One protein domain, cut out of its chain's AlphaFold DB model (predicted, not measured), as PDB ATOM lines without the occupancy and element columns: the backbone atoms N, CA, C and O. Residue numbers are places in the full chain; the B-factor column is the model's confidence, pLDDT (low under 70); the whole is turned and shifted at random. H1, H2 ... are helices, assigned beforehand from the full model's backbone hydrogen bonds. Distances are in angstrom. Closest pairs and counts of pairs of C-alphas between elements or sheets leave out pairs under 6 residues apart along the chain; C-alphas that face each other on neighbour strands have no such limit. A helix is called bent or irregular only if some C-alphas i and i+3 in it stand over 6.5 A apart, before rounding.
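What this domain is: This is residues 53 to 123 of the 123 residues of an uncharacterized protein of Xenorhabdus bovienii str. kraussei Quebec (UniProt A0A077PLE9). Two long helices, H1 and H2, run side by side in opposite directions with few contacts between them, and a third helix, H3, crosses H2 on one side at a steep angle. H3 begins near the first residues of H1, passes over residues 84 to 92 of H2 and sticks out beyond H2 with its end, residues 116 to 119, and the tail to residue 123. The printed part has 71 residues with three named helices, in the order H1, H2, H3, and no named strand; the class is all helix. The whole is only just loose, close to compact, with a radius of gyration of the C-alphas of 13.6 A, and its outline is flat, spanning 38 by 33 by 14 A.

Where its parts are: H1 is residues 53 to 69, 24.4 A from first to last C-alpha; C-alpha 53 is at (293.885, 246.654, 465.621). H2, the longest helix, is residues 75 to 99, 36.7 A long, with C-alpha 75 at (302.000, 225.668, 485.854). H2 is neither bent nor irregular, but only just: C-alphas 79 and 82 are 6.1 A apart. H3 is residues 104 to 119, 24.3 A long, and ends with C-alpha 119 at (280.794, 223.697, 482.510). H3 is only just irregular, with C-alphas 107 and 110 6.7 A apart, and it has a kink of 29 degrees near residue 111.

How they stand to each other: H1 and H2 are close but not clearly touching, and their closest C-alphas, those of Ile 68 and Ala 78, are 8.0 A apart. They run opposite ways at a shallow tilt of 7 degrees. H2 touches H3 with residues 84 to 92 alone, and the closest C-alphas are those of Gly 88 and Phe 107, 4.4 A apart. H2 and H3 run opposite ways at a steep tilt of 54 degrees, where the line of H3 is a rough one. H1 touches H3 with residues 53 to 57 alone, H3 taking part with residues 104 to 107 alone; the closest C-alphas are those of Leu 57 and Ile 104, 6.6 A apart. These two run the same way at a steep tilt of 48 degrees. In H1 every O i to N i+4 pair is within hydrogen-bond range; in H2 it is 16 of 21 pairs and in H3 7 of 12.

The domain as a whole: The two C-alphas farthest apart, those of Phe 73 and Lys 99, are 40.2 A apart. The printed part has no cut, and the links from H1 to H2 and from H2 to H3 are tight. Residues 70 to 77, of which 75 to 77 belong to H2, stand free, and so do residues 116 to 123, of which 116 to 119 belong to H3. The mean pLDDT of the printed part is 78.5, and residues 110 to 123 are under 70.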
ATOM      1  N   ASN A  53     294.595 247.763 464.979       87.25
ATOM      2  CA  ASN A  53     293.885 246.654 465.621       87.25
ATOM      3  C   ASN A  53     294.834 245.488 465.935       87.25
ATOM      4  O   ASN A  53     294.708 244.864 466.987       87.25
ATOM      5  N   TRP A  54     295.810 245.215 465.063       88.62
ATOM      6  CA  TRP A  54     296.843 244.200 465.306       88.62
ATOM      7  C   TRP A  54     297.761 244.572 466.475       88.62
ATOM      8  O   TRP A  54     298.071 243.723 467.308       88.62
ATOM      9  N   ILE A  55     298.147 245.845 466.582       90.56
ATOM     10  CA  ILE A  55     298.928 246.362 467.711       90.56
ATOM     11  C   ILE A  55     298.126 246.266 469.007       90.56
ATOM     12  O   ILE A  55     298.650 245.800 470.014       90.56
ATOM     13  N   LEU A  56     296.847 246.647 468.988       89.69
ATOM     14  CA  LEU A  56     295.976 246.527 470.154       89.69
ATOM     15  C   LEU A  56     295.828 245.064 470.602       89.69
ATOM     16  O   LEU A  56     295.894 244.777 471.796       89.69
ATOM     17  N   LEU A  57     295.685 244.136 469.650       89.12
ATOM     18  CA  LEU A  57     295.658 242.700 469.923       89.12
ATOM     19  C   LEU A  57     296.965 242.215 470.569       89.12
ATOM     20  O   LEU A  57     296.922 241.459 471.540       89.12
ATOM     21  N   LEU A  58     298.117 242.674 470.070       90.06
ATOM     22  CA  LEU A  58     299.425 242.359 470.646       90.06
ATOM     23  C   LEU A  58     299.551 242.898 472.077       90.06
ATOM     24  O   LEU A  58     299.967 242.164 472.969       90.06
ATOM     25  N   PHE A  59     299.154 244.151 472.314       92.75
ATOM     26  CA  PHE A  59     299.150 244.751 473.651       92.75
ATOM     27  C   PHE A  59     298.276 243.966 474.625       92.75
ATOM     28  O   PHE A  59     298.708 243.673 475.737       92.75
ATOM     29  N   LEU A  60     297.069 243.585 474.207       90.19
ATOM     30  CA  LEU A  60     296.164 242.790 475.029       90.19
ATOM     31  C   LEU A  60     296.771 241.428 475.386       90.19
ATOM     32  O   LEU A  60     296.727 241.016 476.544       90.19
ATOM     33  N   TYR A  61     297.383 240.757 474.407       87.94
ATOM     34  CA  TYR A  61     298.094 239.502 474.631       87.94
ATOM     35  C   TYR A  61     299.246 239.665 475.631       87.94
ATOM     36  O   TYR A  61     299.357 238.867 476.560       87.94
ATOM     37  N   LEU A  62     300.062 240.716 475.490       91.12
ATOM     38  CA  LEU A  62     301.162 241.004 476.410       91.12
ATOM     39  C   LEU A  62     300.662 241.248 477.833       91.12
ATOM     40  O   LEU A  62     301.208 240.666 478.763       91.12
ATOM     41  N   ILE A  63     299.596 242.032 478.006       91.81
ATOM     42  CA  ILE A  63     298.991 242.284 479.320       91.81
ATOM     43  C   ILE A  63     298.544 240.968 479.964       91.81
ATOM     44  O   ILE A  63     298.895 240.692 481.110       91.81
ATOM     45  N   CYS A  64     297.812 240.128 479.225       87.44
ATOM     46  CA  CYS A  64     297.402 238.816 479.719       87.44
ATOM     47  C   CYS A  64     298.606 237.951 480.109       87.44
ATOM     48  O   CYS A  64     298.601 237.331 481.171       87.44
ATOM     49  N   PHE A  65     299.643 237.929 479.275       86.81
ATOM     50  CA  PHE A  65     300.851 237.154 479.525       86.81
ATOM     51  C   PHE A  65     301.601 237.640 480.771       86.81
ATOM     52  O   PHE A  65     301.984 236.829 481.611       86.81
ATOM     53  N   THR A  66     301.741 238.955 480.949       89.94
ATOM     54  CA  THR A  66     302.338 239.547 482.150       89.94
ATOM     55  C   THR A  66     301.556 239.158 483.401       89.94
ATOM     56  O   THR A  66     302.164 238.709 484.365       89.94
ATOM     57  N   ILE A  67     300.221 239.244 483.381       88.50
ATOM     58  CA  ILE A  67     299.383 238.841 484.524       88.50
ATOM     59  C   ILE A  67     299.616 237.368 484.884       88.50
ATOM     60  O   ILE A  67     299.734 237.041 486.061       88.50
ATOM     61  N   ILE A  68     299.727 236.484 483.888       84.75
ATOM     62  CA  ILE A  68     299.985 235.053 484.111       84.75
ATOM     63  C   ILE A  68     301.350 234.836 484.775       84.75
ATOM     64  O   ILE A  68     301.450 234.035 485.701       84.75
ATOM     65  N   LEU A  69     302.385 235.563 484.344       85.25
ATOM     66  CA  LEU A  69     303.733 235.464 484.917       85.25
ATOM     67  C   LEU A  69     303.806 235.917 486.381       85.25
ATOM     68  O   LEU A  69     304.664 235.438 487.117       85.25
ATOM     69  N   LEU A  70     302.921 236.823 486.813       88.19
ATOM     70  CA  LEU A  70     302.860 237.285 488.203       88.19
ATOM     71  C   LEU A  70     302.305 236.225 489.164       88.19
ATOM     72  O   LEU A  70     302.481 236.370 490.372       88.19
ATOM     73  N   VAL A  71     301.626 235.187 488.665       86.00
ATOM     74  CA  VAL A  71     301.017 234.147 489.502       86.00
ATOM     75  C   VAL A  71     302.009 232.992 489.697       86.00
ATOM     76  O   VAL A  71     302.169 232.163 488.795       86.00
ATOM     77  N   PRO A  72     302.671 232.875 490.866       78.69
ATOM     78  CA  PRO A  72     303.526 231.729 491.140       78.69
ATOM     79  C   PRO A  72     302.680 230.445 491.207       78.69
ATOM     80  O   PRO A  72     301.541 230.460 491.669       78.69
ATOM     81  N   PHE A  73     303.247 229.321 490.757       78.69
ATOM     82  CA  PHE A  73     302.631 227.980 490.785       78.69
ATOM     83  C   PHE A  73     301.438 227.727 489.834       78.69
ATOM     84  O   PHE A  73     300.793 226.684 489.935       78.69
ATOM     85  N   ILE A  74     301.180 228.582 488.833       80.12
ATOM     86  CA  ILE A  74     300.087 228.385 487.850       80.12
ATOM     87  C   ILE A  74     300.351 227.273 486.806       80.12
ATOM     88  O   ILE A  74     299.532 227.036 485.920       80.12
ATOM     89  N   ASN A  75     301.476 226.558 486.901       74.00
ATOM     90  CA  ASN A  75     302.000 225.668 485.854       74.00
ATOM     91  C   ASN A  75     301.004 224.613 485.336       74.00
ATOM     92  O   ASN A  75     300.973 224.346 484.137       74.00
ATOM     93  N   LEU A  76     300.160 224.041 486.201       77.94
ATOM     94  CA  LEU A  76     299.160 223.042 485.790       77.94
ATOM     95  C   LEU A  76     298.024 223.645 484.948       77.94
ATOM     96  O   LEU A  76     297.535 223.016 484.013       77.94
ATOM     97  N   ILE A  77     297.618 224.878 485.256       76.00
ATOM     98  CA  ILE A  77     296.532 225.588 484.564       76.00
ATOM     99  C   ILE A  77     297.065 226.304 483.314       76.00
ATOM    100  O   ILE A  77     296.361 226.406 482.308       76.00
ATOM    101  N   ALA A  78     298.334 226.721 483.335       76.38
ATOM    102  CA  ALA A  78     299.019 227.344 482.204       76.38
ATOM    103  C   ALA A  78     298.980 226.477 480.933       76.38
ATOM    104  O   ALA A  78     298.855 227.009 479.828       76.38
ATOM    105  N   LEU A  79     298.997 225.145 481.083       78.44
ATOM    106  CA  LEU A  79     298.899 224.202 479.966       78.44
ATOM    107  C   LEU A  79     297.589 224.350 479.170       78.44
ATOM    108  O   LEU A  79     297.579 224.177 477.954       78.44
ATOM    109  N   PHE A  80     296.494 224.720 479.837       78.31
ATOM    110  CA  PHE A  80     295.193 224.946 479.203       78.31
ATOM    111  C   PHE A  80     295.019 226.380 478.698       78.31
ATOM    112  O   PHE A  80     294.179 226.636 477.837       78.31
ATOM    113  N   ILE A  81     295.831 227.318 479.185       79.56
ATOM    114  CA  ILE A  81     295.798 228.721 478.763       79.56
ATOM    115  C   ILE A  81     296.212 228.855 477.291       79.56
ATOM    116  O   ILE A  81     295.519 229.509 476.514       79.56
ATOM    117  N   ALA A  82     297.289 228.179 476.879       79.44
ATOM    118  CA  ALA A  82     297.829 228.261 475.522       79.44
ATOM    119  C   ALA A  82     296.799 227.911 474.423       79.44
ATOM    120  O   ALA A  82     296.588 228.736 473.529       79.44
ATOM    121  N   PRO A  83     296.092 226.762 474.472       81.56
ATOM    122  CA  PRO A  83     295.077 226.444 473.468       81.56
ATOM    123  C   PRO A  83     293.867 227.389 473.508       81.56
ATOM    124  O   PRO A  83     293.248 227.624 472.469       81.56
ATOM    125  N   VAL A  84     293.533 227.979 474.663       80.81
ATOM    126  CA  VAL A  84     292.434 228.953 474.774       80.81
ATOM    127  C   VAL A  84     292.785 230.266 474.075       80.81
ATOM    128  O   VAL A  84     291.984 230.756 473.273       80.81
ATOM    129  N   PHE A  85     293.990 230.796 474.306       82.31
ATOM    130  CA  PHE A  85     294.487 231.956 473.563       82.31
ATOM    131  C   PHE A  85     294.570 231.658 472.066       82.31
ATOM    132  O   PHE A  85     294.126 232.476 471.261       82.31
ATOM    133  N   MET A  86     295.041 230.468 471.685       84.12
ATOM    134  CA  MET A  86     295.111 230.068 470.280       84.12
ATOM    135  C   MET A  86     293.726 230.018 469.621       84.12
ATOM    136  O   MET A  86     293.557 230.481 468.493       84.12
ATOM    137  N   GLY A  87     292.704 229.543 470.340       84.25
ATOM    138  CA  GLY A  87     291.315 229.599 469.887       84.25
ATOM    139  C   GLY A  87     290.805 231.032 469.686       84.25
ATOM    140  O   GLY A  87     290.101 231.299 468.711       84.25
ATOM    141  N   GLY A  88     291.191 231.962 470.564       83.50
ATOM    142  CA  GLY A  88     290.903 233.395 470.422       83.50
ATOM    143  C   GLY A  88     291.564 234.012 469.186       83.50
ATOM    144  O   GLY A  88     290.887 234.655 468.382       83.50
ATOM    145  N   PHE A  89     292.858 233.750 468.973       85.94
ATOM    146  CA  PHE A  89     293.577 234.185 467.770       85.94
ATOM    147  C   PHE A  89     292.948 233.626 466.493       85.94
ATOM    148  O   PHE A  89     292.738 234.364 465.536       85.94
ATOM    149  N   MET A  90     292.580 232.344 466.482       86.75
ATOM    150  CA  MET A  90     291.975 231.723 465.306       86.75
ATOM    151  C   MET A  90     290.582 232.290 464.998       86.75
ATOM    152  O   MET A  90     290.246 232.479 463.829       86.75
ATOM    153  N   ALA A  91     289.795 232.633 466.024       86.44
ATOM    154  CA  ALA A  91     288.514 233.319 465.852       86.44
ATOM    155  C   ALA A  91     288.682 234.725 465.252       86.44
ATOM    156  O   ALA A  91     287.902 235.117 464.384       86.44
ATOM    157  N   ILE A  92     289.719 235.454 465.673       87.69
ATOM    158  CA  ILE A  92     290.081 236.758 465.107       87.69
ATOM    159  C   ILE A  92     290.519 236.624 463.647       87.69
ATOM    160  O   ILE A  92     290.014 237.355 462.799       87.69
ATOM    161  N   CYS A  93     291.399 235.670 463.333       87.62
ATOM    162  CA  CYS A  93     291.844 235.416 461.961       87.62
ATOM    163  C   CYS A  93     290.669 235.071 461.038       87.62
ATOM    164  O   CYS A  93     290.596 235.560 459.913       87.62
ATOM    165  N   GLU A  94     289.723 234.260 461.517       87.00
ATOM    166  CA  GLU A  94     288.535 233.881 460.751       87.00
ATOM    167  C   GLU A  94     287.560 235.052 460.555       87.00
ATOM    168  O   GLU A  94     286.962 235.177 459.483       87.00
ATOM    169  N   GLU A  95     287.392 235.931 461.550       86.81
ATOM    170  CA  GLU A  95     286.599 237.150 461.360       86.81
ATOM    171  C   GLU A  95     287.286 238.103 460.378       86.81
ATOM    172  O   GLU A  95     286.639 238.585 459.445       86.81
ATOM    173  N   TYR A  96     288.597 238.301 460.526       87.88
ATOM    174  CA  TYR A  96     289.373 239.148 459.631       87.88
ATOM    175  C   TYR A  96     289.307 238.656 458.187       87.88
ATOM    176  O   TYR A  96     289.073 239.446 457.278       87.88
ATOM    177  N   ARG A  97     289.412 237.340 457.970       85.06
ATOM    178  CA  ARG A  97     289.262 236.727 456.645       85.06
ATOM    179  C   ARG A  97     287.892 237.007 456.022       85.06
ATOM    180  O   ARG A  97     287.797 237.145 454.808       85.06
ATOM    181  N   LYS A  98     286.830 237.073 456.830       86.31
ATOM    182  CA  LYS A  98     285.452 237.296 456.356       86.31
ATOM    183  C   LYS A  98     285.112 238.764 456.133       86.31
ATOM    184  O   LYS A  98     284.336 239.063 455.234       86.31
ATOM    185  N   LYS A  99     285.619 239.659 456.983       84.19
ATOM    186  CA  LYS A  99     285.161 241.056 457.064       84.19
ATOM    187  C   LYS A  99     286.255 242.087 456.789       84.19
ATOM    188  O   LYS A  99     285.965 243.279 456.791       84.19
ATOM    189  N   GLY A 100     287.510 241.664 456.628       81.19
ATOM    190  CA  GLY A 100     288.668 242.559 456.505       81.19
ATOM    191  C   GLY A 100     288.928 243.414 457.750       81.19
ATOM    192  O   GLY A 100     289.702 244.359 457.698       81.19
ATOM    193  N   SER A 101     288.256 243.118 458.863       79.25
ATOM    194  CA  SER A 101     288.376 243.781 460.161       79.25
ATOM    195  C   SER A 101     287.973 242.784 461.248       79.25
ATOM    196  O   SER A 101     287.276 241.807 460.965       79.25
ATOM    197  N   PHE A 102     288.446 242.990 462.474       79.38
ATOM    198  CA  PHE A 102     288.094 242.135 463.603       79.38
ATOM    199  C   PHE A 102     287.806 242.961 464.850       79.38
ATOM    200  O   PHE A 102     288.384 244.030 465.054       79.38
ATOM    201  N   ASN A 103     286.920 242.447 465.700       79.94
ATOM    202  CA  ASN A 103     286.641 243.031 467.002       79.94
ATOM    203  C   ASN A 103     287.536 242.400 468.083       79.94
ATOM    204  O   ASN A 103     287.575 241.177 468.225       79.94
ATOM    205  N   ILE A 104     288.204 243.226 468.897       77.50
ATOM    206  CA  ILE A 104     289.064 242.766 470.004       77.50
ATOM    207  C   ILE A 104     288.312 241.870 471.001       77.50
ATOM    208  O   ILE A 104     288.903 240.958 471.576       77.50
ATOM    209  N   GLY A 105     287.001 242.069 471.172       75.50
ATOM    210  CA  GLY A 105     286.162 241.240 472.035       75.50
ATOM    211  C   GLY A 105     286.156 239.760 471.640       75.50
ATOM    212  O   GLY A 105     285.901 238.902 472.487       75.50
ATOM    213  N   LEU A 106     286.508 239.429 470.390       72.50
ATOM    214  CA  LEU A 106     286.650 238.043 469.949       72.50
ATOM    215  C   LEU A 106     287.888 237.335 470.503       72.50
ATOM    216  O   LEU A 106     287.913 236.105 470.530       72.50
ATOM    217  N   PHE A 107     288.880 238.074 470.998       77.00
ATOM    218  CA  PHE A 107     290.039 237.482 471.663       77.00
ATOM    219  C   PHE A 107     289.609 236.609 472.847       77.00
ATOM    220  O   PHE A 107     290.073 235.483 473.017       77.00
ATOM    221  N   PHE A 108     288.613 237.077 473.602       77.12
ATOM    222  CA  PHE A 108     288.041 236.344 474.730       77.12
ATOM    223  C   PHE A 108     286.991 235.302 474.319       77.12
ATOM    224  O   PHE A 108     286.475 234.559 475.156       77.12
ATOM    225  N   HIS A 109     286.668 235.189 473.029       71.31
ATOM    226  CA  HIS A 109     285.662 234.241 472.555       71.31
ATOM    227  C   HIS A 109     286.117 232.788 472.725       71.31
ATOM    228  O   HIS A 109     285.282 231.916 472.964       71.31
ATOM    229  N   GLY A 110     287.435 232.542 472.686       64.06
ATOM    230  CA  GLY A 110     288.034 231.250 473.029       64.06
ATOM    231  C   GLY A 110     287.721 230.821 474.466       64.06
ATOM    232  O   GLY A 110     287.400 229.655 474.691       64.06
ATOM    233  N   PHE A 111     287.701 231.771 475.410       69.81
ATOM    234  CA  PHE A 111     287.234 231.530 476.775       69.81
ATOM    235  C   PHE A 111     285.726 231.271 476.769       69.81
ATOM    236  O   PHE A 111     285.284 230.238 477.250       69.81
ATOM    237  N   LYS A 112     284.916 232.122 476.130       65.81
ATOM    238  CA  LYS A 112     283.447 231.990 476.155       65.81
ATOM    239  C   LYS A 112     282.925 230.666 475.572       65.81
ATOM    240  O   LYS A 112     282.068 230.027 476.177       65.81
ATOM    241  N   LYS A 113     283.425 230.250 474.402       63.12
ATOM    242  CA  LYS A 113     282.918 229.077 473.667       63.12
ATOM    243  C   LYS A 113     283.417 227.754 474.255       63.12
ATOM    244  O   LYS A 113     282.635 226.813 474.357       63.12
ATOM    245  N   ASN A 114     284.686 227.689 474.665       57.84
ATOM    246  CA  ASN A 114     285.270 226.451 475.184       57.84
ATOM    247  C   ASN A 114     285.101 226.295 476.707       57.84
ATOM    248  O   ASN A 114     284.848 225.178 477.135       57.84
ATOM    249  N   PHE A 115     285.128 227.356 477.535       57.50
ATOM    250  CA  PHE A 115     284.818 227.203 478.976       57.50
ATOM    251  C   PHE A 115     283.332 226.918 479.227       57.50
ATOM    252  O   PHE A 115     283.008 226.069 480.054       57.50
ATOM    253  N   GLY A 116     282.418 227.589 478.513       57.72
ATOM    254  CA  GLY A 116     280.975 227.397 478.712       57.72
ATOM    255  C   GLY A 116     280.504 225.983 478.356       57.72
ATOM    256  O   GLY A 116     279.737 225.375 479.100       57.72
ATOM    257  N   SER A 117     281.024 225.417 477.262       53.06
ATOM    258  CA  SER A 117     280.724 224.033 476.870       53.06
ATOM    259  C   SER A 117     281.331 222.987 477.812       53.06
ATOM    260  O   SER A 117     280.849 221.855 477.826       53.06
ATOM    261  N   LEU A 118     282.378 223.331 478.572       54.06
ATOM    262  CA  LEU A 118     282.964 222.442 479.575       54.06
ATOM    263  C   LEU A 118     282.145 222.449 480.869       54.06
ATOM    264  O   LEU A 118     281.895 221.381 481.411       54.06
ATOM    265  N   LEU A 119     281.652 223.607 481.320       58.69
ATOM    266  CA  LEU A 119     280.794 223.697 482.510       58.69
ATOM    267  C   LEU A 119     279.426 223.035 482.303       58.69
ATOM    268  O   LEU A 119     278.938 222.348 483.194       58.69
ATOM    269  N   ASN A 120     278.842 223.158 481.109       54.97
ATOM    270  CA  ASN A 120     277.546 222.546 480.801       54.97
ATOM    271  C   ASN A 120     277.598 221.013 480.635       54.97
ATOM    272  O   ASN A 120     276.572 220.392 480.393       54.97
ATOM    273  N   LYS A 121     278.785 220.394 480.714       53.00
ATOM    274  CA  LYS A 121     278.949 218.931 480.687       53.00
ATOM    275  C   LYS A 121     279.035 218.320 482.099       53.00
ATOM    276  O   LYS A 121     279.156 217.105 482.222       53.00
ATOM    277  N   PHE A 122     278.992 219.152 483.142       51.88
ATOM    278  CA  PHE A 122     279.026 218.744 484.553       51.88
ATOM    279  C   PHE A 122     277.762 219.142 485.342       51.88
ATOM    280  O   PHE A 122     277.749 218.990 486.562       51.88
ATOM    281  N   SER A 123     276.718 219.635 484.665       46.22
ATOM    282  CA  SER A 123     275.357 219.788 485.202       46.22
ATOM    283  C   SER A 123     274.416 218.806 484.522       46.22
ATOM    284  O   SER A 123     273.377 218.522 485.154       46.22
TER     285      SER A 123